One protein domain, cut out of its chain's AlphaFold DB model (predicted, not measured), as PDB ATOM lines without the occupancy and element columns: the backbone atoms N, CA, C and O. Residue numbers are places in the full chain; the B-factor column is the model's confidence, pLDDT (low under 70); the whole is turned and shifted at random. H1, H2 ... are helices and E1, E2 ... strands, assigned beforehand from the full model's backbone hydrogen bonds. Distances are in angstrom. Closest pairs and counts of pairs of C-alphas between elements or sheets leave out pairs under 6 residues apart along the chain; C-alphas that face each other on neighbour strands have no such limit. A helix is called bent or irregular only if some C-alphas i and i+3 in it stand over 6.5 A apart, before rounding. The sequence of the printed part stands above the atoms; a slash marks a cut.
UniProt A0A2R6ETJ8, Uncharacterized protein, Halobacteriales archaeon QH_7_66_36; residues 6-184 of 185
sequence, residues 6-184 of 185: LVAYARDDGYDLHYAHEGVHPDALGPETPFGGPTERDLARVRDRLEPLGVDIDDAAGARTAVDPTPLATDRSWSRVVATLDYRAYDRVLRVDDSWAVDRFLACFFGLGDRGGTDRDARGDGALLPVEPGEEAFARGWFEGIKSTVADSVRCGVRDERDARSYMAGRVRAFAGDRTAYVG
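Overview. This is residues 6 to 184 of the 185 residues of an uncharacterized protein of Halobacteriales archaeon QH_7_66_36 (UniProt A0A2R6ETJ8). Look first for a strongly twisted sheet of six strands that curls round the short helix H2, while a helical hairpin, H4 and H5, packs on its opposite face at E5 and E6. Between E2 and E3 a long excursion leads away from this body to H1, where residues 48 to 54 stick out. The printed part has 179 residues, with five named helices and six named strands in the order E1 E2 H1 E3 H2 E4 E5 H3 E6 H4 H5; the sheet, E3 E2 E1 E4 E5 E6, is mixed, and so is the class, helices and strands. The whole is only just loose, close to compact, with a radius of gyration of the C-alphas of 19.3 A and spans of 62 by 42 by 29 A.

Arrangement. Start at E1, residues 6 to 11, parallel to E4, residues 92 to 96, with N 8 and O 94 at 2.8 A. E1 and E2, residues 14 to 20, form an antiparallel hairpin, N 9 and O 16 at 2.9 A. Edge strand E3, residues 73 to 76, is antiparallel to E2, N 17 and O 73 at 2.8 A. E4 and E5, residues 102 to 109, are a hairpin, N 95 and O 103 at 3.0 A; edge strand E6, residues 126 to 130, is antiparallel to E5, N 108 and O 127 at 2.8 A. Residues 127 to 128 of E6 also pair with 182 to 183, antiparallel. E3, H2 at residues 78 to 84, and E4 form a split strand-helix-strand unit, its two strands running the same way with E2 and E1 between them; the crossover is right-handed. In three layers, helices on both faces, H2 is on one face, and H4, residues 136 to 155, and H5, residues 161 to 176, are on the other. H4 runs along E5, 13 degrees on the local plane, at a height over the sheet of 7.9 A. H5 lies over E6. H4 and H5 touch as a hairpin, C-alphas of Val 150 and Ala 164 closest at 6.2 A, at a shallow tilt of 20 degrees, opposite ways. H3, residues 112 to 115, touches H4 at its residues 147 to 155 alone, C-alphas of Leu 112 and Ala 151 closest at 5.4 A. H1, residues 43 to 53, is not on the sheet and touches no helix. Each O i to N i+4 pair is within hydrogen-bond range in H2, H4 and H5, and 5 of 7 in H1; H3 is too short for such a pair.

Along the chain. Find C-alpha 6 at (25.460, -38.018, -19.679), where E1 begins; it spans 15.8 A, E2 19.5 A and E5 21.4 A. H4 runs 28.0 A from C-alpha 136 at (30.416, -26.343, -28.522), and H5 runs 22.6 A to C-alpha 176 at (34.046, -20.279, -18.704). H1, 15.1 A long, is only just irregular: C-alphas 49 and 52 are 6.6 A apart.

Size, cuts and confidence. The two farthest C-alphas, Pro 52 and Val 158, are 62.6 A apart. The printed part has no cut. The links E2 to H1 and H1 to E3 are long, with 22 and 19 residues. Mean pLDDT of the printed part is 89.4; look for values under 70 at residues 40 to 47, 56 to 63 and 116.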
ATOM      1  N   LEU A   6      26.027 -37.761 -21.002       98.06
ATOM      2  CA  LEU A   6      25.460 -38.018 -19.679       98.06
ATOM      3  C   LEU A   6      24.360 -36.986 -19.417       98.06
ATOM      4  O   LEU A   6      24.603 -35.790 -19.567       98.06
ATOM      5  N   VAL A   7      23.177 -37.422 -18.997       98.31
ATOM      6  CA  VAL A   7      22.083 -36.522 -18.608       98.31
ATOM      7  C   VAL A   7      21.829 -36.682 -17.116       98.31
ATOM      8  O   VAL A   7      21.589 -37.791 -16.654       98.31
ATOM      9  N   ALA A   8      21.924 -35.592 -16.363       98.31
ATOM     10  CA  ALA A   8      21.702 -35.560 -14.926       98.31
ATOM     11  C   ALA A   8      20.388 -34.827 -14.630       98.31
ATOM     12  O   ALA A   8      20.344 -33.602 -14.741       98.31
ATOM     13  N   TYR A   9      19.340 -35.561 -14.254       98.25
ATOM     14  CA  TYR A   9      18.051 -34.985 -13.852       98.25
ATOM     15  C   TYR A   9      18.047 -34.686 -12.362       98.25
ATOM     16  O   TYR A   9      18.357 -35.572 -11.566       98.25
ATOM     17  N   ALA A  10      17.701 -33.457 -11.987       96.75
ATOM     18  CA  ALA A  10      17.569 -33.068 -10.593       96.75
ATOM     19  C   ALA A  10      16.447 -33.850  -9.887       96.75
ATOM     20  O   ALA A  10      15.386 -34.132 -10.446       96.75
ATOM     21  N   ARG A  11      16.711 -34.178  -8.628       90.88
ATOM     22  CA  ARG A  11      15.801 -34.731  -7.621       90.88
ATOM     23  C   ARG A  11      15.949 -33.899  -6.350       90.88
ATOM     24  O   ARG A  11      16.932 -33.173  -6.217       90.88
ATOM     25  N   ASP A  12      15.025 -34.069  -5.407       87.38
ATOM     26  CA  ASP A  12      14.996 -33.315  -4.145       87.38
ATOM     27  C   ASP A  12      16.366 -33.265  -3.433       87.38
ATOM     28  O   ASP A  12      16.764 -32.208  -2.948       87.38
ATOM     29  N   ASP A  13      17.129 -34.369  -3.453       85.50
ATOM     30  CA  ASP A  13      18.420 -34.497  -2.757       85.50
ATOM     31  C   ASP A  13      19.620 -34.835  -3.675       85.50
ATOM     32  O   ASP A  13      20.702 -35.200  -3.197       85.50
ATOM     33  N   GLY A  14      19.489 -34.725  -5.004       94.94
ATOM     34  CA  GLY A  14      20.588 -35.086  -5.904       94.94
ATOM     35  C   GLY A  14      20.230 -35.171  -7.382       94.94
ATOM     36  O   GLY A  14      19.387 -34.430  -7.873       94.94
ATOM     37  N   TYR A  15      20.923 -36.058  -8.098       97.56
ATOM     38  CA  TYR A  15      20.735 -36.276  -9.526       97.56
ATOM     39  C   TYR A  15      20.610 -37.760  -9.868       97.56
ATOM     40  O   TYR A  15      21.418 -38.577  -9.405       97.56
ATOM     41  N   ASP A  16      19.665 -38.061 -10.757       97.44
ATOM     42  CA  ASP A  16      19.596 -39.322 -11.490       97.44
ATOM     43  C   ASP A  16      20.388 -39.185 -12.792       97.44
ATOM     44  O   ASP A  16      20.183 -38.259 -13.578       97.44
ATOM     45  N   LEU A  17      21.330 -40.101 -13.007       97.88
ATOM     46  CA  LEU A  17      22.240 -40.090 -14.144       97.88
ATOM     47  C   LEU A  17      21.764 -41.057 -15.217       97.88
ATOM     48  O   LEU A  17      21.625 -42.247 -14.956       97.88
ATOM     49  N   HIS A  18      21.609 -40.567 -16.436       97.25
ATOM     50  CA  HIS A  18      21.158 -41.332 -17.590       97.25
ATOM     51  C   HIS A  18      22.125 -41.188 -18.759       97.25
ATOM     52  O   HIS A  18      22.973 -40.291 -18.794       97.25
ATOM     53  N   TYR A  19      21.993 -42.085 -19.730       95.81
ATOM     54  CA  TYR A  19      22.869 -42.142 -20.889       95.81
ATOM     55  C   TYR A  19      22.122 -41.868 -22.188       95.81
ATOM     56  O   TYR A  19      21.072 -42.452 -22.429       95.81
ATOM     57  N   ALA A  20      22.703 -41.053 -23.064       93.62
ATOM     58  CA  ALA A  20      22.275 -40.915 -24.449       93.62
ATOM     59  C   ALA A  20      23.450 -41.241 -25.379       93.62
ATOM     60  O   ALA A  20      24.460 -40.535 -25.402       93.62
ATOM     61  N   HIS A  21      23.323 -42.326 -26.150       89.44
ATOM     62  CA  HIS A  21      24.405 -42.806 -27.017       89.44
ATOM     63  C   HIS A  21      24.677 -41.860 -28.191       89.44
ATOM     64  O   HIS A  21      25.831 -41.622 -28.532       89.44
ATOM     65  N   GLU A  22      23.623 -41.317 -28.798       86.38
ATOM     66  CA  GLU A  22      23.699 -40.412 -29.956       86.38
ATOM     67  C   GLU A  22      23.515 -38.939 -29.551       86.38
ATOM     68  O   GLU A  22      23.376 -38.069 -30.406       86.38
ATOM     69  N   GLY A  23      23.538 -38.670 -28.244       87.00
ATOM     70  CA  GLY A  23      23.174 -37.387 -27.666       87.00
ATOM     71  C   GLY A  23      21.663 -37.172 -27.630       87.00
ATOM     72  O   GLY A  23      20.868 -38.015 -28.042       87.00
ATOM     73  N   VAL A  24      21.262 -36.022 -27.102       90.94
ATOM     74  CA  VAL A  24      19.875 -35.549 -27.120       90.94
ATOM     75  C   VAL A  24      19.889 -34.039 -27.313       90.94
ATOM     76  O   VAL A  24      20.787 -33.353 -26.814       90.94
ATOM     77  N   HIS A  25      18.939 -33.510 -28.084       90.88
ATOM     78  CA  HIS A  25      18.781 -32.063 -28.174       90.88
ATOM     79  C   HIS A  25      18.146 -31.559 -26.869       90.88
ATOM     80  O   HIS A  25      17.110 -32.100 -26.486       90.88
ATOM     81  N   PRO A  26      18.710 -30.547 -26.187       92.19
ATOM     82  CA  PRO A  26      18.172 -30.047 -24.919       92.19
ATOM     83  C   PRO A  26      16.683 -29.690 -24.983       92.19
ATOM     84  O   PRO A  26      15.934 -30.068 -24.096       92.19
ATOM     85  N   ASP A  27      16.237 -29.075 -26.081       92.00
ATOM     86  CA  ASP A  27      14.831 -28.681 -26.275       92.00
ATOM     87  C   ASP A  27      13.862 -29.871 -26.447       92.00
ATOM     88  O   ASP A  27      12.650 -29.681 -26.454       92.00
ATOM     89  N   ALA A  28      14.374 -31.098 -26.608       92.44
ATOM     90  CA  ALA A  28      13.558 -32.313 -26.624       92.44
ATOM     91  C   ALA A  28      13.279 -32.855 -25.209       92.44
ATOM     92  O   ALA A  28      12.450 -33.755 -25.054       92.44
ATOM     93  N   LEU A  29      13.976 -32.344 -24.188       94.75
ATOM     94  CA  LEU A  29      13.788 -32.719 -22.791       94.75
ATOM     95  C   LEU A  29      12.720 -31.817 -22.172       94.75
ATOM     96  O   LEU A  29      12.869 -30.601 -22.121       94.75
ATOM     97  N   GLY A  30      11.641 -32.424 -21.695       94.81
ATOM     98  CA  GLY A  30      10.548 -31.701 -21.057       94.81
ATOM     99  C   GLY A  30       9.619 -32.636 -20.289       94.81
ATOM    100  O   GLY A  30       9.762 -33.853 -20.399       94.81
ATOM    101  N   PRO A  31       8.620 -32.095 -19.567       93.62
ATOM    102  CA  PRO A  31       7.682 -32.897 -18.780       93.62
ATOM    103  C   PRO A  31       6.979 -33.995 -19.590       93.62
ATOM    104  O   PRO A  31       6.797 -35.107 -19.103       93.62
ATOM    105  N   GLU A  32       6.624 -33.691 -20.841       92.75
ATOM    106  CA  GLU A  32       5.938 -34.620 -21.752       92.75
ATOM    107  C   GLU A  32       6.896 -35.634 -22.397       92.75
ATOM    108  O   GLU A  32       6.505 -36.740 -22.767       92.75
ATOM    109  N   THR A  33       8.170 -35.265 -22.537       92.00
ATOM    110  CA  THR A  33       9.213 -36.069 -23.185       92.00
ATOM    111  C   THR A  33      10.476 -36.089 -22.327       92.00
ATOM    112  O   THR A  33      11.538 -35.639 -22.769       92.00
ATOM    113  N   PRO A  34      10.410 -36.650 -21.106       93.19
ATOM    114  CA  PRO A  34      11.497 -36.548 -20.139       93.19
ATOM    115  C   PRO A  34      12.793 -37.180 -20.640       93.19
ATOM    116  O   PRO A  34      13.865 -36.776 -20.228       93.19
ATOM    117  N   PHE A  35      12.699 -38.127 -21.573       93.88
ATOM    118  CA  PHE A  35      13.838 -38.824 -22.165       93.88
ATOM    119  C   PHE A  35      14.076 -38.469 -23.643       93.88
ATOM    120  O   PHE A  35      14.707 -39.230 -24.375       93.88
ATOM    121  N   GLY A  36      13.573 -37.320 -24.106       89.94
ATOM    122  CA  GLY A  36      13.783 -36.844 -25.479       89.94
ATOM    123  C   GLY A  36      12.839 -37.447 -26.520       89.94
ATOM    124  O   GLY A  36      13.102 -37.340 -27.714       89.94
ATOM    125  N   GLY A  37      11.753 -38.085 -26.072       84.31
ATOM    126  CA  GLY A  37      10.755 -38.705 -26.941       84.31
ATOM    127  C   GLY A  37      11.281 -39.937 -27.692       84.31
ATOM    128  O   GLY A  37      12.432 -40.338 -27.503       84.31
ATOM    129  N   PRO A  38      10.436 -40.583 -28.512       78.94
ATOM    130  CA  PRO A  38      10.828 -41.751 -29.290       78.94
ATOM    131  C   PRO A  38      11.927 -41.384 -30.288       78.94
ATOM    132  O   PRO A  38      11.793 -40.427 -31.046       78.94
ATOM    133  N   THR A  39      12.999 -42.171 -30.332       70.88
ATOM    134  CA  THR A  39      13.953 -42.082 -31.435       70.88
ATOM    135  C   THR A  39      13.312 -42.690 -32.670       70.88
ATOM    136  O   THR A  39      12.908 -43.856 -32.666       70.88
ATOM    137  N   GLU A  40      13.252 -41.920 -33.753       58.88
ATOM    138  CA  GLU A  40      12.977 -42.429 -35.097       58.88
ATOM    139  C   GLU A  40      14.172 -43.262 -35.588       58.88
ATOM    140  O   GLU A  40      14.756 -43.012 -36.642       58.88
ATOM    141  N   ARG A  41      14.597 -44.284 -34.837       58.00
ATOM    142  CA  ARG A  41      15.292 -45.368 -35.517       58.00
ATOM    143  C   ARG A  41      14.232 -45.978 -36.410       58.00
ATOM    144  O   ARG A  41      13.239 -46.497 -35.908       58.00
ATOM    145  N   ASP A  42      14.450 -45.874 -37.716       56.25
ATOM    146  CA  ASP A  42      13.652 -46.457 -38.797       56.25
ATOM    147  C   ASP A  42      13.747 -48.002 -38.746       56.25
ATOM    148  O   ASP A  42      14.121 -48.688 -39.695       56.25
ATOM    149  N   LEU A  43      13.500 -48.558 -37.556       58.75
ATOM    150  CA  LEU A  43      13.491 -49.972 -37.223       58.75
ATOM    151  C   LEU A  43      12.410 -50.667 -38.033       58.75
ATOM    152  O   LEU A  43      12.602 -51.823 -38.373       58.75
ATOM    153  N   ALA A  44      11.343 -49.951 -38.403       59.12
ATOM    154  CA  ALA A  44      10.354 -50.403 -39.372       59.12
ATOM    155  C   ALA A  44      11.011 -50.703 -40.729       59.12
ATOM    156  O   ALA A  44      10.980 -51.837 -41.192       59.12
ATOM    157  N   ARG A  45      11.738 -49.746 -41.320       60.28
ATOM    158  CA  ARG A  45      12.428 -49.960 -42.602       60.28
ATOM    159  C   ARG A  45      13.553 -50.993 -42.538       60.28
ATOM    160  O   ARG A  45      13.850 -51.656 -43.533       60.28
ATOM    161  N   VAL A  46      14.231 -51.107 -41.398       67.88
ATOM    162  CA  VAL A  46      15.254 -52.138 -41.170       67.88
ATOM    163  C   VAL A  46      14.604 -53.516 -41.008       67.88
ATOM    164  O   VAL A  46      15.114 -54.480 -41.574       67.88
ATOM    165  N   ARG A  47      13.458 -53.605 -40.325       69.50
ATOM    166  CA  ARG A  47      12.648 -54.823 -40.183       69.50
ATOM    167  C   ARG A  47      12.145 -55.312 -41.532       69.50
ATOM    168  O   ARG A  47      12.431 -56.453 -41.871       69.50
ATOM    169  N   ASP A  48      11.558 -54.437 -42.348       72.50
ATOM    170  CA  ASP A  48      11.078 -54.775 -43.699       72.50
ATOM    171  C   ASP A  48      12.180 -55.374 -44.592       72.50
ATOM    172  O   ASP A  48      11.925 -56.164 -45.499       72.50
ATOM    173  N   ARG A  49      13.443 -54.998 -44.351       75.69
ATOM    174  CA  ARG A  49      14.606 -55.521 -45.086       75.69
ATOM    175  C   ARG A  49      15.168 -56.822 -44.521       75.69
ATOM    176  O   ARG A  49      15.825 -57.549 -45.264       75.69
ATOM    177  N   LEU A  50      14.974 -57.085 -43.232       78.25
ATOM    178  CA  LEU A  50      15.563 -58.221 -42.518       78.25
ATOM    179  C   LEU A  50      14.581 -59.387 -42.329       78.25
ATOM    180  O   LEU A  50      15.021 -60.534 -42.275       78.25
ATOM    181  N   GLU A  51      13.273 -59.119 -42.342       78.00
ATOM    182  CA  GLU A  51      12.210 -60.130 -42.305       78.00
ATOM    183  C   GLU A  51      12.352 -61.177 -43.434       78.00
ATOM    184  O   GLU A  51      12.332 -62.373 -43.131       78.00
ATOM    185  N   PRO A  52      12.643 -60.813 -44.706       84.00
ATOM    186  CA  PRO A  52      12.870 -61.802 -45.766       84.00
ATOM    187  C   PRO A  52      14.117 -62.676 -45.558       84.00
ATOM    188  O   PRO A  52      14.270 -63.695 -46.230       84.00
ATOM    189  N   LEU A  53      15.027 -62.276 -44.662       85.19
ATOM    190  CA  LEU A  53      16.243 -63.016 -44.314       85.19
ATOM    191  C   LEU A  53      16.049 -63.923 -43.086       85.19
ATOM    192  O   LEU A  53      17.005 -64.568 -42.659       85.19
ATOM    193  N   GLY A  54      14.840 -63.972 -42.513       81.31
ATOM    194  CA  GLY A  54      14.533 -64.768 -41.323       81.31
ATOM    195  C   GLY A  54      15.180 -64.239 -40.040       81.31
ATOM    196  O   GLY A  54      15.331 -64.990 -39.079       81.31
ATOM    197  N   VAL A  55      15.597 -62.969 -40.031       73.56
ATOM    198  CA  VAL A  55      16.147 -62.301 -38.848       73.56
ATOM    199  C   VAL A  55      15.010 -61.580 -38.136       73.56
ATOM    200  O   VAL A  55      14.525 -60.558 -38.617       73.56
ATOM    201  N   ASP A  56      14.609 -62.111 -36.986       66.44
ATOM    202  CA  ASP A  56      13.641 -61.465 -36.106       66.44
ATOM    203  C   ASP A  56      14.352 -60.422 -35.230       66.44
ATOM    204  O   ASP A  56      15.325 -60.732 -34.535       66.44
ATOM    205  N   ILE A  57      13.906 -59.166 -35.304       62.41
ATOM    206  CA  ILE A  57      14.389 -58.101 -34.423       62.41
ATOM    207  C   ILE A  57      13.334 -57.913 -33.344       62.41
ATOM    208  O   ILE A  57      12.311 -57.272 -33.586       62.41
ATOM    209  N   ASP A  58      13.642 -58.437 -32.162       54.53
ATOM    210  CA  ASP A  58      12.777 -58.423 -30.986       54.53
ATOM    211  C   ASP A  58      12.203 -57.018 -30.693       54.53
ATOM    212  O   ASP A  58      12.932 -56.021 -30.574       54.53
ATOM    213  N   ASP A  59      10.875 -56.945 -30.570       48.31
ATOM    214  CA  ASP A  59      10.083 -55.738 -30.298       48.31
ATOM    215  C   ASP A  59      10.343 -55.139 -28.905       48.31
ATOM    216  O   ASP A  59       9.913 -54.019 -28.626       48.31
ATOM    217  N   ALA A  60      11.121 -55.805 -28.044       47.03
ATOM    218  CA  ALA A  60      11.653 -55.213 -26.810       47.03
ATOM    219  C   ALA A  60      12.529 -53.961 -27.061       47.03
ATOM    220  O   ALA A  60      12.811 -53.193 -26.144       47.03
ATOM    221  N   ALA A  61      12.936 -53.723 -28.314       48.53
ATOM    222  CA  ALA A  61      13.545 -52.480 -28.787       48.53
ATOM    223  C   ALA A  61      12.534 -51.356 -29.131       48.53
ATOM    224  O   ALA A  61      12.943 -50.326 -29.682       48.53
ATOM    225  N   GLY A  62      11.242 -51.571 -28.863       46.53
ATOM    226  CA  GLY A  62      10.130 -50.661 -29.106       46.53
ATOM    227  C   GLY A  62      10.183 -49.429 -28.204       46.53
ATOM    228  O   GLY A  62      10.292 -49.534 -26.989       46.53
ATOM    229  N   ALA A  63      10.126 -48.253 -28.833       55.62
ATOM    230  CA  ALA A  63      10.232 -46.931 -28.214       55.62
ATOM    231  C   ALA A  63      11.530 -46.690 -27.420       55.62
ATOM    232  O   ALA A  63      11.507 -46.224 -26.283       55.62
ATOM    233  N   ARG A  64      12.691 -46.933 -28.044       70.19
ATOM    234  CA  ARG A  64      13.945 -46.357 -27.536       70.19
ATOM    235  C   ARG A  64      13.822 -44.840 -27.533       70.19
ATOM    236  O   ARG A  64      13.663 -44.242 -28.596       70.19
ATOM    237  N   THR A  65      13.882 -44.233 -26.361       86.44
ATOM    238  CA  THR A  65      13.966 -42.783 -26.217       86.44
ATOM    239  C   THR A  65      15.393 -42.297 -26.467       86.44
ATOM    240  O   THR A  65      16.328 -43.099 -26.484       86.44
ATOM    241  N   ALA A  66      15.577 -40.999 -26.722       90.00
ATOM    242  CA  ALA A  66      16.909 -40.444 -27.001       90.00
ATOM    243  C   ALA A  66      17.867 -40.633 -25.812       90.00
ATOM    244  O   ALA A  66      19.057 -40.899 -25.984       90.00
ATOM    245  N   VAL A  67      17.315 -40.545 -24.602       93.31
ATOM    246  CA  VAL A  67      17.975 -40.867 -23.338       93.31
ATOM    247  C   VAL A  67      17.474 -42.227 -22.857       93.31
ATOM    248  O   VAL A  67      16.271 -42.468 -22.878       93.31
ATOM    249  N   ASP A  68      18.359 -43.113 -22.407       92.19
ATOM    250  CA  ASP A  68      17.977 -44.376 -21.770       92.19
ATOM    251  C   ASP A  68      17.197 -44.088 -20.471       92.19
ATOM    252  O   ASP A  68      17.744 -43.439 -19.570       92.19
ATOM    253  N   PRO A  69      15.938 -44.547 -20.338       91.44
ATOM    254  CA  PRO A  69      15.149 -44.346 -19.125       91.44
ATOM    255  C   PRO A  69      15.722 -45.058 -17.896       91.44
ATOM    256  O   PRO A  69      15.347 -44.727 -16.773       91.44
ATOM    257  N   THR A  70      16.618 -46.031 -18.079       92.50
ATOM    258  CA  THR A  70      17.269 -46.746 -16.980       92.50
ATOM    259  C   THR A  70      18.401 -45.892 -16.405       92.50
ATOM    260  O   THR A  70      19.376 -45.620 -17.112       92.50
ATOM    261  N   PRO A  71      18.329 -45.466 -15.130       94.62
ATOM    262  CA  PRO A  71      19.396 -44.674 -14.540       94.62
ATOM    263  C   PRO A  71      20.664 -45.520 -14.360       94.62
ATOM    264  O   PRO A  71      20.633 -46.639 -13.848       94.62
ATOM    265  N   LEU A  72      21.808 -44.944 -14.724       95.50
ATOM    266  CA  LEU A  72      23.142 -45.456 -14.405       95.50
ATOM    267  C   LEU A  72      23.446 -45.349 -12.904       95.50
ATOM    268  O   LEU A  72      24.197 -46.153 -12.353       95.50
ATOM    269  N   ALA A  73      22.911 -44.313 -12.257       94.50
ATOM    270  CA  ALA A  73      23.006 -44.076 -10.823       94.50
ATOM    271  C   ALA A  73      21.921 -43.088 -10.379       94.50
ATOM    272  O   ALA A  73      21.545 -42.216 -11.157       94.50
ATOM    273  N   THR A  74      21.496 -43.183  -9.122       94.88
ATOM    274  CA  THR A  74      20.535 -42.263  -8.493       94.88
ATOM    275  C   THR A  74      21.166 -41.539  -7.303       94.88
ATOM    276  O   THR A  74      22.250 -41.925  -6.834       94.88
ATOM    277  N   ASP A  75      20.502 -40.481  -6.831       90.56
ATOM    278  CA  ASP A  75      20.810 -39.755  -5.586       90.56
ATOM    279  C   ASP A  75      22.272 -39.290  -5.481       90.56
ATOM    280  O   ASP A  75      22.939 -39.377  -4.441       90.56
ATOM    281  N   ARG A  76      22.836 -38.831  -6.604       93.50
ATOM    282  CA  ARG A  76      24.209 -38.317  -6.646       93.50
ATOM    283  C   ARG A  76      24.216 -36.816  -6.436       93.50
ATOM    284  O   ARG A  76      23.624 -36.090  -7.220       93.50
ATOM    285  N   SER A  77      24.961 -36.322  -5.450       96.25
ATOM    286  CA  SER A  77      25.249 -34.886  -5.379       96.25
ATOM    287  C   SER A  77      26.063 -34.442  -6.598       96.25
ATOM    288  O   SER A  77      26.909 -35.194  -7.089       96.25
ATOM    289  N   TRP A  78      25.874 -33.203  -7.063       96.19
ATOM    290  CA  TRP A  78      26.592 -32.696  -8.241       96.19
ATOM    291  C   TRP A  78      28.117 -32.795  -8.097       96.19
ATOM    292  O   TRP A  78      28.813 -33.240  -9.006       96.19
ATOM    293  N   SER A  79      28.646 -32.479  -6.911       95.50
ATOM    294  CA  SER A  79      30.070 -32.643  -6.602       95.50
ATOM    295  C   SER A  79      30.540 -34.091  -6.761       95.50
ATOM    296  O   SER A  79      31.655 -34.331  -7.219       95.50
ATOM    297  N   ARG A  80      29.698 -35.073  -6.405       95.94
ATOM    298  CA  ARG A  80      30.013 -36.494  -6.576       95.94
ATOM    299  C   ARG A  80      29.963 -36.906  -8.043       95.94
ATOM    300  O   ARG A  80      30.823 -37.685  -8.449       95.94
ATOM    301  N   VAL A  81      29.011 -36.381  -8.818       96.44
ATOM    302  CA  VAL A  81      28.941 -36.586 -10.276       96.44
ATOM    303  C   VAL A  81      30.252 -36.130 -10.913       96.44
ATOM    304  O   VAL A  81      30.950 -36.948 -11.502       96.44
ATOM    305  N   VAL A  82      30.652 -34.875 -10.690       97.38
ATOM    306  CA  VAL A  82      31.897 -34.290 -11.224       97.38
ATOM    307  C   VAL A  82      33.132 -35.103 -10.814       97.38
ATOM    308  O   VAL A  82      33.967 -35.429 -11.651       97.38
ATOM    309  N   ALA A  83      33.244 -35.482  -9.538       95.19
ATOM    310  CA  ALA A  83      34.418 -36.189  -9.025       95.19
ATOM    311  C   ALA A  83      34.543 -37.648  -9.504       95.19
ATOM    312  O   ALA A  83      35.615 -38.231  -9.384       95.19
ATOM    313  N   THR A  84      33.462 -38.269  -9.988       94.62
ATOM    314  CA  THR A  84      33.459 -39.690 -10.401       94.62
ATOM    315  C   THR A  84      33.169 -39.908 -11.878       94.62
ATOM    316  O   THR A  84      33.182 -41.056 -12.338       94.62
ATOM    317  N   LEU A  85      32.927 -38.820 -12.611       96.62
ATOM    318  CA  LEU A  85      32.679 -38.832 -14.039       96.62
ATOM    319  C   LEU A  85      33.886 -39.406 -14.775       96.62
ATOM    320  O   LEU A  85      35.000 -38.910 -14.622       96.62
ATOM    321  N   ASP A  86      33.651 -40.422 -15.598       95.94
ATOM    322  CA  ASP A  86      34.624 -40.870 -16.587       95.94
ATOM    323  C   ASP A  86      34.630 -39.868 -17.747       95.94
ATOM    324  O   ASP A  86      33.800 -39.930 -18.655       95.94
ATOM    325  N   TYR A  87      35.556 -38.912 -17.705       95.56
ATOM    326  CA  TYR A  87      35.614 -37.840 -18.698       95.56
ATOM    327  C   TYR A  87      35.961 -38.344 -20.108       95.56
ATOM    328  O   TYR A  87      35.712 -37.635 -21.078       95.56
ATOM    329  N   ARG A  88      36.510 -39.558 -20.254       94.75
ATOM    330  CA  ARG A  88      36.818 -40.177 -21.555       94.75
ATOM    331  C   ARG A  88      35.574 -40.828 -22.178       94.75
ATOM    332  O   ARG A  88      35.464 -40.929 -23.408       94.75
ATOM    333  N   ALA A  89      34.650 -41.300 -21.344       94.88
ATOM    334  CA  ALA A  89      33.441 -41.995 -21.776       94.88
ATOM    335  C   ALA A  89      32.375 -41.068 -22.379       94.88
ATOM    336  O   ALA A  89      31.574 -41.534 -23.190       94.88
ATOM    337  N   TYR A  90      32.385 -39.784 -22.020       96.19
ATOM    338  CA  TYR A  90      31.371 -38.818 -22.434       96.19
ATOM    339  C   TYR A  90      31.980 -37.668 -23.221       96.19
ATOM    340  O   TYR A  90      33.067 -37.191 -22.920       96.19
ATOM    341  N   ASP A  91      31.235 -37.205 -24.215       95.50
ATOM    342  CA  ASP A  91      31.559 -36.033 -25.016       95.50
ATOM    343  C   ASP A  91      30.847 -34.783 -24.478       95.50
ATOM    344  O   ASP A  91      31.323 -33.665 -24.696       95.50
ATOM    345  N   ARG A  92      29.736 -34.972 -23.750       96.06
ATOM    346  CA  ARG A  92      28.888 -33.916 -23.188       96.06
ATOM    347  C   ARG A  92      28.206 -34.359 -21.893       96.06
ATOM    348  O   ARG A  92      27.933 -35.543 -21.687       96.06
ATOM    349  N   VAL A  93      27.893 -33.389 -21.040       97.88
ATOM    350  CA  VAL A  93      27.003 -33.557 -19.887       97.88
ATOM    351  C   VAL A  93      25.895 -32.515 -19.958       97.88
ATOM    352  O   VAL A  93      26.167 -31.333 -20.160       97.88
ATOM    353  N   LEU A  94      24.652 -32.955 -19.788       97.94
ATOM    354  CA  LEU A  94      23.491 -32.092 -19.610       97.94
ATOM    355  C   LEU A  94      23.041 -32.171 -18.156       97.94
ATOM    356  O   LEU A  94      22.931 -33.267 -17.605       97.94
ATOM    357  N   ARG A  95      22.775 -31.022 -17.537       98.00
ATOM    358  CA  ARG A  95      22.165 -30.945 -16.207       98.00
ATOM    359  C   ARG A  95      20.781 -30.342 -16.363       98.00
ATOM    360  O   ARG A  95      20.674 -29.214 -16.827       98.00
ATOM    361  N   VAL A  96      19.760 -31.110 -16.005       98.19
ATOM    362  CA  VAL A  96      18.351 -30.728 -16.113       98.19
ATOM    363  C   VAL A  96      17.839 -30.448 -14.709       98.19
ATOM    364  O   VAL A  96      17.961 -31.312 -13.837       98.19
ATOM    365  N   ASP A  97      17.320 -29.248 -14.473       96.31
ATOM    366  CA  ASP A  97      16.702 -28.899 -13.192       96.31
ATOM    367  C   ASP A  97      15.216 -29.300 -13.118       96.31
ATOM    368  O   ASP A  97      14.649 -29.867 -14.054       96.31
ATOM    369  N   ASP A  98      14.588 -29.035 -11.974       94.31
ATOM    370  CA  ASP A  98      13.174 -29.322 -11.699       94.31
ATOM    371  C   ASP A  98      12.197 -28.512 -12.574       94.31
ATOM    372  O   ASP A  98      11.060 -28.932 -12.795       94.31
ATOM    373  N   SER A  99      12.653 -27.381 -13.118       95.69
ATOM    374  CA  SER A  99      11.929 -26.539 -14.073       95.69
ATOM    375  C   SER A  99      12.190 -26.903 -15.541       95.69
ATOM    376  O   SER A  99      11.659 -26.241 -16.432       95.69
ATOM    377  N   TRP A 100      12.960 -27.969 -15.794       95.38
ATOM    378  CA  TRP A 100      13.421 -28.404 -17.117       95.38
ATOM    379  C   TRP A 100      14.380 -27.432 -17.815       95.38
ATOM    380  O   TRP A 100      14.587 -27.526 -19.027       95.38
ATOM    381  N   ALA A 101      15.023 -26.526 -17.074       96.25
ATOM    382  CA  ALA A 101      16.138 -25.758 -17.608       96.25
ATOM    383  C   ALA A 101      17.356 -26.679 -17.769       96.25
ATOM    384  O   ALA A 101      17.650 -27.514 -16.909       96.25
ATOM    385  N   VAL A 102      18.055 -26.545 -18.900       97.31
ATOM    386  CA  VAL A 102      19.155 -27.442 -19.272       97.31
ATOM    387  C   VAL A 102      20.466 -26.678 -19.378       97.31
ATOM    388  O   VAL A 102      20.701 -25.962 -20.356       97.31
ATOM    389  N   ASP A 103      21.364 -26.915 -18.426       97.44
ATOM    390  CA  ASP A 103      22.757 -26.496 -18.543       97.44
ATOM    391  C   ASP A 103      23.539 -27.484 -19.411       97.44
ATOM    392  O   ASP A 103      23.404 -28.708 -19.288       97.44
ATOM    393  N   ARG A 104      24.412 -26.949 -20.266       97.31
ATOM    394  CA  ARG A 104      25.197 -27.723 -21.230       97.31
ATOM    395  C   ARG A 104      26.669 -27.640 -20.876       97.31
ATOM    396  O   ARG A 104      27.213 -26.548 -20.715       97.31
ATOM    397  N   PHE A 105      27.320 -28.795 -20.806       98.12
ATOM    398  CA  PHE A 105      28.741 -28.884 -20.512       98.12
ATOM    399  C   PHE A 105      29.473 -29.753 -21.523       98.12
ATOM    400  O   PHE A 105      29.082 -30.890 -21.780       98.12
ATOM    401  N   LEU A 106      30.608 -29.266 -22.011       97.50
ATOM    402  CA  LEU A 106      31.599 -30.106 -22.668       97.50
ATOM    403  C   LEU A 106      32.351 -30.925 -21.607       97.50
ATOM    404  O   LEU A 106      32.851 -30.365 -20.627       97.50
ATOM    405  N   ALA A 107      32.456 -32.240 -21.813       97.38
ATOM    406  CA  ALA A 107      33.298 -33.104 -20.993       97.38
ATOM    407  C   ALA A 107      34.754 -33.022 -21.482       97.38
ATOM    408  O   ALA A 107      35.148 -33.623 -22.479       97.38
ATOM    409  N   CYS A 108      35.566 -32.238 -20.779       97.19
ATOM    410  CA  CYS A 108      36.958 -31.972 -21.120       97.19
ATOM    411  C   CYS A 108      37.890 -32.972 -20.420       97.19
ATOM    412  O   CYS A 108      38.392 -32.700 -19.328       97.19
ATOM    413  N   PHE A 109      38.140 -34.126 -21.044       96.06
ATOM    414  CA  PHE A 109      39.100 -35.118 -20.539       96.06
ATOM    415  C   PHE A 109      40.543 -34.630 -20.660       96.06
ATOM    416  O   PHE A 109      41.003 -34.332 -21.766       96.06
ATOM    417  N   PHE A 110      41.290 -34.611 -19.557       94.94
ATOM    418  CA  PHE A 110      42.681 -34.151 -19.541       94.94
ATOM    419  C   PHE A 110      43.642 -35.136 -20.205       94.94
ATOM    420  O   PHE A 110      44.425 -34.716 -21.055       94.94
ATOM    421  N   GLY A 111      43.568 -36.432 -19.879       91.69
ATOM    422  CA  GLY A 111      44.188 -37.511 -20.661       91.69
ATOM    423  C   GLY A 111      45.664 -37.330 -21.016       91.69
ATOM    424  O   GLY A 111      46.072 -37.663 -22.127       91.69
ATOM    425  N   LEU A 112      46.470 -36.767 -20.110       89.31
ATOM    426  CA  LEU A 112      47.890 -36.503 -20.378       89.31
ATOM    427  C   LEU A 112      48.711 -37.792 -20.562       89.31
ATOM    428  O   LEU A 112      49.709 -37.777 -21.284       89.31
ATOM    429  N   GLY A 113      48.268 -38.906 -19.966       81.81
ATOM    430  CA  GLY A 113      48.883 -40.229 -20.116       81.81
ATOM    431  C   GLY A 113      48.959 -40.711 -21.564       81.81
ATOM    432  O   GLY A 113      49.999 -41.196 -22.002       81.81
ATOM    433  N   ASP A 114      47.920 -40.432 -22.356       76.62
ATOM    434  CA  ASP A 114      47.835 -40.826 -23.770       76.62
ATOM    435  C   ASP A 114      48.907 -40.140 -24.646       76.62
ATOM    436  O   ASP A 114      49.086 -40.477 -25.818       76.62
ATOM    437  N   ARG A 115      49.618 -39.143 -24.101       73.38
ATOM    438  CA  ARG A 115      50.567 -38.293 -24.826       73.38
ATOM    439  C   ARG A 115      51.902 -38.085 -24.106       73.38
ATOM    440  O   ARG A 115      52.645 -37.179 -24.468       73.38
ATOM    441  N   GLY A 116      52.250 -38.956 -23.157       67.50
ATOM    442  CA  GLY A 116      53.577 -38.988 -22.522       67.50
ATOM    443  C   GLY A 116      53.610 -38.616 -21.038       67.50
ATOM    444  O   GLY A 116      54.695 -38.589 -20.466       67.50
ATOM    445  N   GLY A 117      52.458 -38.341 -20.419       76.38
ATOM    446  CA  GLY A 117      52.310 -38.315 -18.960       76.38
ATOM    447  C   GLY A 117      52.089 -39.711 -18.364       76.38
ATOM    448  O   GLY A 117      52.176 -40.723 -19.061       76.38
ATOM    449  N   THR A 118      51.755 -39.773 -17.076       79.12
ATOM    450  CA  THR A 118      51.347 -41.017 -16.409       79.12
ATOM    451  C   THR A 118      49.937 -41.402 -16.848       79.12
ATOM    452  O   THR A 118      49.036 -40.558 -16.863       79.12
ATOM    453  N   ASP A 119      49.725 -42.676 -17.176       82.06
ATOM    454  CA  ASP A 119      48.374 -43.194 -17.387       82.06
ATOM    455  C   ASP A 119      47.585 -43.160 -16.070       82.06
ATOM    456  O   ASP A 119      48.090 -43.530 -15.005       82.06
ATOM    457  N   ARG A 120      46.352 -42.661 -16.133       80.81
ATOM    458  CA  ARG A 120      45.475 -42.458 -14.978       80.81
ATOM    459  C   ARG A 120      44.062 -42.883 -15.325       80.81
ATOM    460  O   ARG A 120      43.645 -42.821 -16.479       80.81
ATOM    461  N   ASP A 121      43.319 -43.259 -14.289       86.62
ATOM    462  CA  ASP A 121      41.879 -43.454 -14.405       86.62
ATOM    463  C   ASP A 121      41.233 -42.172 -14.955       86.62
ATOM    464  O   ASP A 121      41.525 -41.068 -14.494       86.62
ATOM    465  N   ALA A 122      40.374 -42.324 -15.961       88.81
ATOM    466  CA  ALA A 122      39.638 -41.215 -16.552       88.81
ATOM    467  C   ALA A 122      38.565 -40.654 -15.605       88.81
ATOM    468  O   ALA A 122      38.063 -39.545 -15.821       88.81
ATOM    469  N   ARG A 123      38.215 -41.401 -14.548       93.50
ATOM    470  CA  ARG A 123      37.303 -40.960 -13.492       93.50
ATOM    471  C   ARG A 123      37.899 -39.795 -12.716       93.50
ATOM    472  O   ARG A 123      38.940 -39.931 -12.085       93.50
ATOM    473  N   GLY A 124      37.214 -38.656 -12.762       92.19
ATOM    474  CA  GLY A 124      37.674 -37.419 -12.132       92.19
ATOM    475  C   GLY A 124      38.768 -36.689 -12.919       92.19
ATOM    476  O   GLY A 124      39.072 -35.544 -12.598       92.19
ATOM    477  N   ASP A 125      39.313 -37.273 -13.993       94.12
ATOM    478  CA  ASP A 125      40.437 -36.678 -14.719       94.12
ATOM    479  C   ASP A 125      40.022 -35.695 -15.825       94.12
ATOM    480  O   ASP A 125      40.306 -35.869 -17.017       94.12
ATOM    481  N   GLY A 126      39.330 -34.632 -15.440       96.19
ATOM    482  CA  GLY A 126      38.885 -33.641 -16.403       96.19
ATOM    483  C   GLY A 126      38.139 -32.473 -15.795       96.19
ATOM    484  O   GLY A 126      38.212 -32.188 -14.600       96.19
ATOM    485  N   ALA A 127      37.423 -31.767 -16.658       98.06
ATOM    486  CA  ALA A 127      36.564 -30.667 -16.263       98.06
ATOM    487  C   ALA A 127      35.284 -30.630 -17.103       98.06
ATOM    488  O   ALA A 127      35.267 -31.049 -18.255       98.06
ATOM    489  N   LEU A 128      34.204 -30.125 -16.518       98.50
ATOM    490  CA  LEU A 128      32.989 -29.740 -17.219       98.50
ATOM    491  C   LEU A 128      33.078 -28.256 -17.550       98.50
ATOM    492  O   LEU A 128      33.115 -27.411 -16.648       98.50
ATOM    493  N   LEU A 129      33.127 -27.959 -18.845       98.44
ATOM    494  CA  LEU A 129      33.155 -26.600 -19.362       98.44
ATOM    495  C   LEU A 129      31.740 -26.188 -19.790       98.44
ATOM    496  O   LEU A 129      31.224 -26.813 -20.717       98.44
ATOM    497  N   PRO A 130      31.113 -25.176 -19.162       98.12
ATOM    498  CA  PRO A 130      29.810 -24.686 -19.601       98.12
ATOM    499  C   PRO A 130      29.916 -24.089 -21.006       98.12
ATOM    500  O   PRO A 130      30.885 -23.389 -21.308       98.12
ATOM    501  N   VAL A 131      28.925 -24.373 -21.850       96.94
ATOM    502  CA  VAL A 131      28.893 -23.959 -23.260       96.94
ATOM    503  C   VAL A 131      27.506 -23.468 -23.655       96.94
ATOM    504  O   VAL A 131      26.495 -24.071 -23.300       96.94
ATOM    505  N   GLU A 132      27.460 -22.386 -24.426       93.69
ATOM    506  CA  GLU A 132      26.218 -21.871 -25.009       93.69
ATOM    507  C   GLU A 132      25.841 -22.614 -26.306       93.69
ATOM    508  O   GLU A 132      26.703 -23.228 -26.955       93.69
ATOM    509  N   PRO A 133      24.566 -22.548 -26.747       88.81
ATOM    510  CA  PRO A 133      24.182 -22.994 -28.082       88.81
ATOM    511  C   PRO A 133      25.117 -22.426 -29.164       88.81
ATOM    512  O   PRO A 133      25.293 -21.218 -29.286       88.81
ATOM    513  N   GLY A 134      25.717 -23.309 -29.967       89.69
ATOM    514  CA  GLY A 134      26.637 -22.935 -31.047       89.69
ATOM    515  C   GLY A 134      28.101 -22.719 -30.631       89.69
ATOM    516  O   GLY A 134      28.961 -22.645 -31.506       89.69
ATOM    517  N   GLU A 135      28.423 -22.687 -29.333       94.75
ATOM    518  CA  GLU A 135      29.804 -22.534 -28.839       94.75
ATOM    519  C   GLU A 135      30.572 -23.870 -28.812       94.75
ATOM    520  O   GLU A 135      31.803 -23.886 -28.872       94.75
ATOM    521  N   GLU A 136      29.859 -25.003 -28.771       92.25
ATOM    522  CA  GLU A 136      30.416 -26.343 -28.522       92.25
ATOM    523  C   GLU A 136      31.603 -26.703 -29.429       92.25
ATOM    524  O   GLU A 136      32.642 -27.159 -28.949       92.25
ATOM    525  N   ALA A 137      31.478 -26.482 -30.741       93.44
ATOM    526  CA  ALA A 137      32.526 -26.828 -31.700       93.44
ATOM    527  C   ALA A 137      33.800 -25.994 -31.483       93.44
ATOM    528  O   ALA A 137      34.912 -26.526 -31.531       93.44
ATOM    529  N   PHE A 138      33.636 -24.699 -31.200       96.50
ATOM    530  CA  PHE A 138      34.748 -23.801 -30.906       96.50
ATOM    531  C   PHE A 138      35.415 -24.163 -29.577       96.50
ATOM    532  O   PHE A 138      36.634 -24.338 -29.536       96.50
ATOM    533  N   ALA A 139      34.627 -24.353 -28.514       97.00
ATOM    534  CA  ALA A 139      35.119 -24.743 -27.196       97.00
ATOM    535  C   ALA A 139      35.885 -26.075 -27.241       97.00
ATOM    536  O   ALA A 139      36.964 -26.193 -26.656       97.00
ATOM    537  N   ARG A 140      35.385 -27.058 -28.003       96.19
ATOM    538  CA  ARG A 140      36.053 -28.351 -28.209       96.19
ATOM    539  C   ARG A 140      37.393 -28.195 -28.921       96.19
ATOM    540  O   ARG A 140      38.394 -28.725 -28.448       96.19
ATOM    541  N   GLY A 141      37.429 -27.450 -30.027       97.38
ATOM    542  CA  GLY A 141      38.670 -27.193 -30.761       97.38
ATOM    543  C   GLY A 141      39.706 -26.445 -29.915       97.38
ATOM    544  O   GLY A 141      40.878 -26.818 -29.888       97.38
ATOM    545  N   TRP A 142      39.263 -25.431 -29.171       98.12
ATOM    546  CA  TRP A 142      40.095 -24.684 -28.232       98.12
ATOM    547  C   TRP A 142      40.685 -25.587 -27.137       98.12
ATOM    548  O   TRP A 142      41.894 -25.545 -26.893       98.12
ATOM    549  N   PHE A 143      39.856 -26.427 -26.509       97.75
ATOM    550  CA  PHE A 143      40.297 -27.315 -25.435       97.75
ATOM    551  C   PHE A 143      41.298 -28.354 -25.947       97.75
ATOM    552  O   PHE A 143      42.365 -28.509 -25.353       97.75
ATOM    553  N   GLU A 144      41.005 -29.015 -27.071       95.94
ATOM    554  CA  GLU A 144      41.913 -30.006 -27.662       95.94
ATOM    555  C   GLU A 144      43.247 -29.381 -28.097       95.94
ATOM    556  O   GLU A 144      44.303 -29.989 -27.908       95.94
ATOM    557  N   GLY A 145      43.234 -28.138 -28.590       96.38
ATOM    558  CA  GLY A 145      44.455 -27.387 -28.886       96.38
ATOM    559  C   GLY A 145      45.327 -27.173 -27.644       96.38
ATOM    560  O   GLY A 145      46.514 -27.508 -27.649       96.38
ATOM    561  N   ILE A 146      44.737 -26.680 -26.548       96.06
ATOM    562  CA  ILE A 146      45.454 -26.492 -25.275       96.06
ATOM    563  C   ILE A 146      45.957 -27.824 -24.727       96.06
ATOM    564  O   ILE A 146      47.122 -27.917 -24.338       96.06
ATOM    565  N   LYS A 147      45.106 -28.852 -24.705       95.56
ATOM    566  CA  LYS A 147      45.453 -30.198 -24.243       95.56
ATOM    567  C   LYS A 147      46.650 -30.750 -25.009       95.56
ATOM    568  O   LYS A 147      47.567 -31.267 -24.380       95.56
ATOM    569  N   SER A 148      46.682 -30.590 -26.335       94.31
ATOM    570  CA  SER A 148      47.819 -31.015 -27.156       94.31
ATOM    571  C   SER A 148      49.111 -30.308 -26.743       94.31
ATOM    572  O   SER A 148      50.098 -30.972 -26.446       94.31
ATOM    573  N   THR A 149      49.102 -28.974 -26.641       94.94
ATOM    574  CA  THR A 149      50.296 -28.202 -26.246       94.94
ATOM    575  C   THR A 149      50.776 -28.546 -24.835       94.94
ATOM    576  O   THR A 149      51.976 -28.658 -24.584       94.94
ATOM    577  N   VAL A 150      49.849 -28.713 -23.889       95.19
ATOM    578  CA  VAL A 150      50.185 -29.073 -22.507       95.19
ATOM    579  C   VAL A 150      50.767 -30.481 -22.449       95.19
ATOM    580  O   VAL A 150      51.790 -30.680 -21.793       95.19
ATOM    581  N   ALA A 151      50.172 -31.433 -23.160       93.12
ATOM    582  CA  ALA A 151      50.681 -32.791 -23.223       93.12
ATOM    583  C   ALA A 151      52.099 -32.858 -23.810       93.12
ATOM    584  O   ALA A 151      52.961 -33.508 -23.226       93.12
ATOM    585  N   ASP A 152      52.376 -32.110 -24.882       93.25
ATOM    586  CA  ASP A 152      53.728 -32.015 -25.447       93.25
ATOM    587  C   ASP A 152      54.723 -31.422 -24.437       93.25
ATOM    588  O   ASP A 152      55.851 -31.899 -24.314       93.25
ATOM    589  N   SER A 153      54.302 -30.424 -23.648       93.62
ATOM    590  CA  SER A 153      55.153 -29.847 -22.597       93.62
ATOM    591  C   SER A 153      55.495 -30.846 -21.484       93.62
ATOM    592  O   SER A 153      56.619 -30.825 -20.982       93.62
ATOM    593  N   VAL A 154      54.569 -31.750 -21.138       93.56
ATOM    594  CA  VAL A 154      54.811 -32.836 -20.173       93.56
ATOM    595  C   VAL A 154      55.742 -33.881 -20.772       93.56
ATOM    596  O   VAL A 154      56.749 -34.232 -20.163       93.56
ATOM    597  N   ARG A 155      55.464 -34.320 -22.004       90.75
ATOM    598  CA  ARG A 155      56.286 -35.298 -22.726       90.75
ATOM    599  C   ARG A 155      57.745 -34.859 -22.855       90.75
ATOM    600  O   ARG A 155      58.647 -35.684 -22.754       90.75
ATOM    601  N   CYS A 156      57.974 -33.569 -23.085       91.94
ATOM    602  CA  CYS A 156      59.310 -32.988 -23.201       91.94
ATOM    603  C   CYS A 156      59.958 -32.652 -21.844       91.94
ATOM    604  O   CYS A 156      61.057 -32.103 -21.828       91.94
ATOM    605  N   GLY A 157      59.293 -32.931 -20.717       91.44
ATOM    606  CA  GLY A 157      59.800 -32.637 -19.373       91.44
ATOM    607  C   GLY A 157      59.865 -31.145 -19.029       91.44
ATOM    608  O   GLY A 157      60.547 -30.767 -18.081       91.44
ATOM    609  N   VAL A 158      59.175 -30.285 -19.789       94.19
ATOM    610  CA  VAL A 158      59.102 -28.834 -19.532       94.19
ATOM    611  C   VAL A 158      58.176 -28.534 -18.352       94.19
ATOM    612  O   VAL A 158      58.381 -27.555 -17.637       94.19
ATOM    613  N   ARG A 159      57.150 -29.364 -18.151       90.81
ATOM    614  CA  ARG A 159      56.233 -29.299 -17.009       90.81
ATOM    615  C   ARG A 159      56.066 -30.673 -16.392       90.81
ATOM    616  O   ARG A 159      56.018 -31.665 -17.115       90.81
ATOM    617  N   ASP A 160      55.903 -30.717 -15.078       91.94
ATOM    618  CA  ASP A 160      55.373 -31.914 -14.441       91.94
ATOM    619  C   ASP A 160      53.852 -32.024 -14.646       91.94
ATOM    620  O   ASP A 160      53.155 -31.083 -15.040       91.94
ATOM    621  N   GLU A 161      53.334 -33.222 -14.398       90.56
ATOM    622  CA  GLU A 161      51.942 -33.552 -14.668       90.56
ATOM    623  C   GLU A 161      50.958 -32.838 -13.727       90.56
ATOM    624  O   GLU A 161      49.848 -32.490 -14.139       90.56
ATOM    625  N   ARG A 162      51.347 -32.582 -12.473       91.81
ATOM    626  CA  ARG A 162      50.489 -31.892 -11.500       91.81
ATOM    627  C   ARG A 162      50.261 -30.453 -11.950       91.81
ATOM    628  O   ARG A 162      49.115 -29.995 -11.988       91.81
ATOM    629  N   ASP A 163      51.331 -29.772 -12.335       94.25
ATOM    630  CA  ASP A 163      51.280 -28.403 -12.834       94.25
ATOM    631  C   ASP A 163      50.537 -28.319 -14.170       94.25
ATOM    632  O   ASP A 163      49.729 -27.411 -14.376       94.25
ATOM    633  N   ALA A 164      50.717 -29.303 -15.053       94.56
ATOM    634  CA  ALA A 164      49.981 -29.402 -16.309       94.56
ATOM    635  C   ALA A 164      48.458 -29.516 -16.103       94.56
ATOM    636  O   ALA A 164      47.687 -28.818 -16.770       94.56
ATOM    637  N   ARG A 165      48.007 -30.344 -15.150       94.06
ATOM    638  CA  ARG A 165      46.579 -30.489 -14.803       94.06
ATOM    639  C   ARG A 165      46.021 -29.227 -14.159       94.06
ATOM    640  O   ARG A 165      44.960 -28.752 -14.565       94.06
ATOM    641  N   SER A 166      46.761 -28.641 -13.217       95.62
ATOM    642  CA  SER A 166      46.401 -27.360 -12.598       95.62
ATOM    643  C   SER A 166      46.248 -26.256 -13.650       95.62
ATOM    644  O   SER A 166      45.262 -25.515 -13.654       95.62
ATOM    645  N   TYR A 167      47.171 -26.208 -14.615       96.88
ATOM    646  CA  TYR A 167      47.118 -25.278 -15.735       96.88
ATOM    647  C   TYR A 167      45.880 -25.502 -16.613       96.88
ATOM    648  O   TYR A 167      45.150 -24.545 -16.861       96.88
ATOM    649  N   MET A 168      45.589 -26.737 -17.046       96.94
ATOM    650  CA  MET A 168      44.388 -27.030 -17.847       96.94
ATOM    651  C   MET A 168      43.097 -26.672 -17.110       96.94
ATOM    652  O   MET A 168      42.237 -26.004 -17.684       96.94
ATOM    653  N   ALA A 169      42.985 -27.024 -15.828       97.50
ATOM    654  CA  ALA A 169      41.861 -26.632 -14.983       97.50
ATOM    655  C   ALA A 169      41.704 -25.102 -14.917       97.50
ATOM    656  O   ALA A 169      40.597 -24.576 -15.037       97.50
ATOM    657  N   GLY A 170      42.813 -24.369 -14.777       97.88
ATOM    658  CA  GLY A 170      42.832 -22.908 -14.832       97.88
ATOM    659  C   GLY A 170      42.379 -22.351 -16.184       97.88
ATOM    660  O   GLY A 170      41.618 -21.387 -16.222       97.88
ATOM    661  N   ARG A 171      42.788 -22.971 -17.299       98.12
ATOM    662  CA  ARG A 171      42.351 -22.569 -18.644       98.12
ATOM    663  C   ARG A 171      40.858 -22.788 -18.845       98.12
ATOM    664  O   ARG A 171      40.208 -21.888 -19.364       98.12
ATOM    665  N   VAL A 172      40.319 -23.927 -18.412       98.12
ATOM    666  CA  VAL A 172      38.878 -24.216 -18.497       98.12
ATOM    667  C   VAL A 172      38.071 -23.185 -17.707       98.12
ATOM    668  O   VAL A 172      37.128 -22.614 -18.246       98.12
ATOM    669  N   ARG A 173      38.485 -22.862 -16.474       98.12
ATOM    670  CA  ARG A 173      37.847 -21.797 -15.676       98.12
ATOM    671  C   ARG A 173      37.930 -20.433 -16.361       98.12
ATOM    672  O   ARG A 173      36.941 -19.716 -16.410       98.12
ATOM    673  N   ALA A 174      39.085 -20.090 -16.929       97.75
ATOM    674  CA  ALA A 174      39.258 -18.825 -17.637       97.75
ATOM    675  C   ALA A 174      38.374 -18.717 -18.892       97.75
ATOM    676  O   ALA A 174      37.897 -17.631 -19.198       97.75
ATOM    677  N   PHE A 175      38.155 -19.822 -19.612       97.44
ATOM    678  CA  PHE A 175      37.249 -19.860 -20.763       97.44
ATOM    679  C   PHE A 175      35.782 -19.736 -20.344       97.44
ATOM    680  O   PHE A 175      35.002 -19.055 -21.004       97.44
ATOM    681  N   ALA A 176      35.403 -20.371 -19.232       97.12
ATOM    682  CA  ALA A 176      34.046 -20.279 -18.704       97.12
ATOM    683  C   ALA A 176      33.662 -18.835 -18.325       97.12
ATOM    684  O   ALA A 176      32.494 -18.464 -18.459       97.12
ATOM    685  N   GLY A 177      34.640 -18.013 -17.928       95.88
ATOM    686  CA  GLY A 177      34.416 -16.625 -17.530       95.88
ATOM    687  C   GLY A 177      33.609 -16.570 -16.237       95.88
ATOM    688  O   GLY A 177      33.989 -17.196 -15.249       95.88
ATOM    689  N   ASP A 178      32.478 -15.868 -16.263       96.06
ATOM    690  CA  ASP A 178      31.564 -15.778 -15.117       96.06
ATOM    691  C   ASP A 178      30.708 -17.047 -14.929       96.06
ATOM    692  O   ASP A 178      30.045 -17.217 -13.904       96.06
ATOM    693  N   ARG A 179      30.718 -17.966 -15.905       96.12
ATOM    694  CA  ARG A 179      29.987 -19.238 -15.832       96.12
ATOM    695  C   ARG A 179      30.741 -20.236 -14.956       96.12
ATOM    696  O   ARG A 179      31.970 -20.296 -14.944       96.12
ATOM    697  N   THR A 180      30.002 -21.088 -14.252       95.88
ATOM    698  CA  THR A 180      30.614 -22.069 -13.346       95.88
ATOM    699  C   THR A 180      31.147 -23.276 -14.119       95.88
ATOM    700  O   THR A 180      30.376 -24.105 -14.600       95.88
ATOM    701  N   ALA A 181      32.474 -23.403 -14.198       97.56
ATOM    702  CA  ALA A 181      33.144 -24.637 -14.604       97.56
ATOM    703  C   ALA A 181      33.408 -25.552 -13.405       97.56
ATOM    704  O   ALA A 181      33.778 -25.090 -12.322       97.56
ATOM    705  N   TYR A 182      33.302 -26.862 -13.622       98.12
ATOM    706  CA  TYR A 182      33.547 -27.869 -12.590       98.12
ATOM    707  C   TYR A 182      34.783 -28.681 -12.950       98.12
ATOM    708  O   TYR A 182      34.914 -29.126 -14.079       98.12
ATOM    709  N   VAL A 183      35.699 -28.882 -12.009       96.81
ATOM    710  CA  VAL A 183      36.926 -29.659 -12.240       96.81
ATOM    711  C   VAL A 183      36.848 -30.911 -11.380       96.81
ATOM    712  O   VAL A 183      36.481 -30.812 -10.207       96.81
ATOM    713  N   GLY A 184      37.146 -32.065 -11.972       90.62
ATOM    714  CA  GLY A 184      37.250 -33.327 -11.255       90.62
ATOM    715  C   GLY A 184      38.435 -33.345 -10.282       90.62
ATOM    716  O   GLY A 184      39.270 -32.434 -10.276       90.62
TER     717      GLY A 184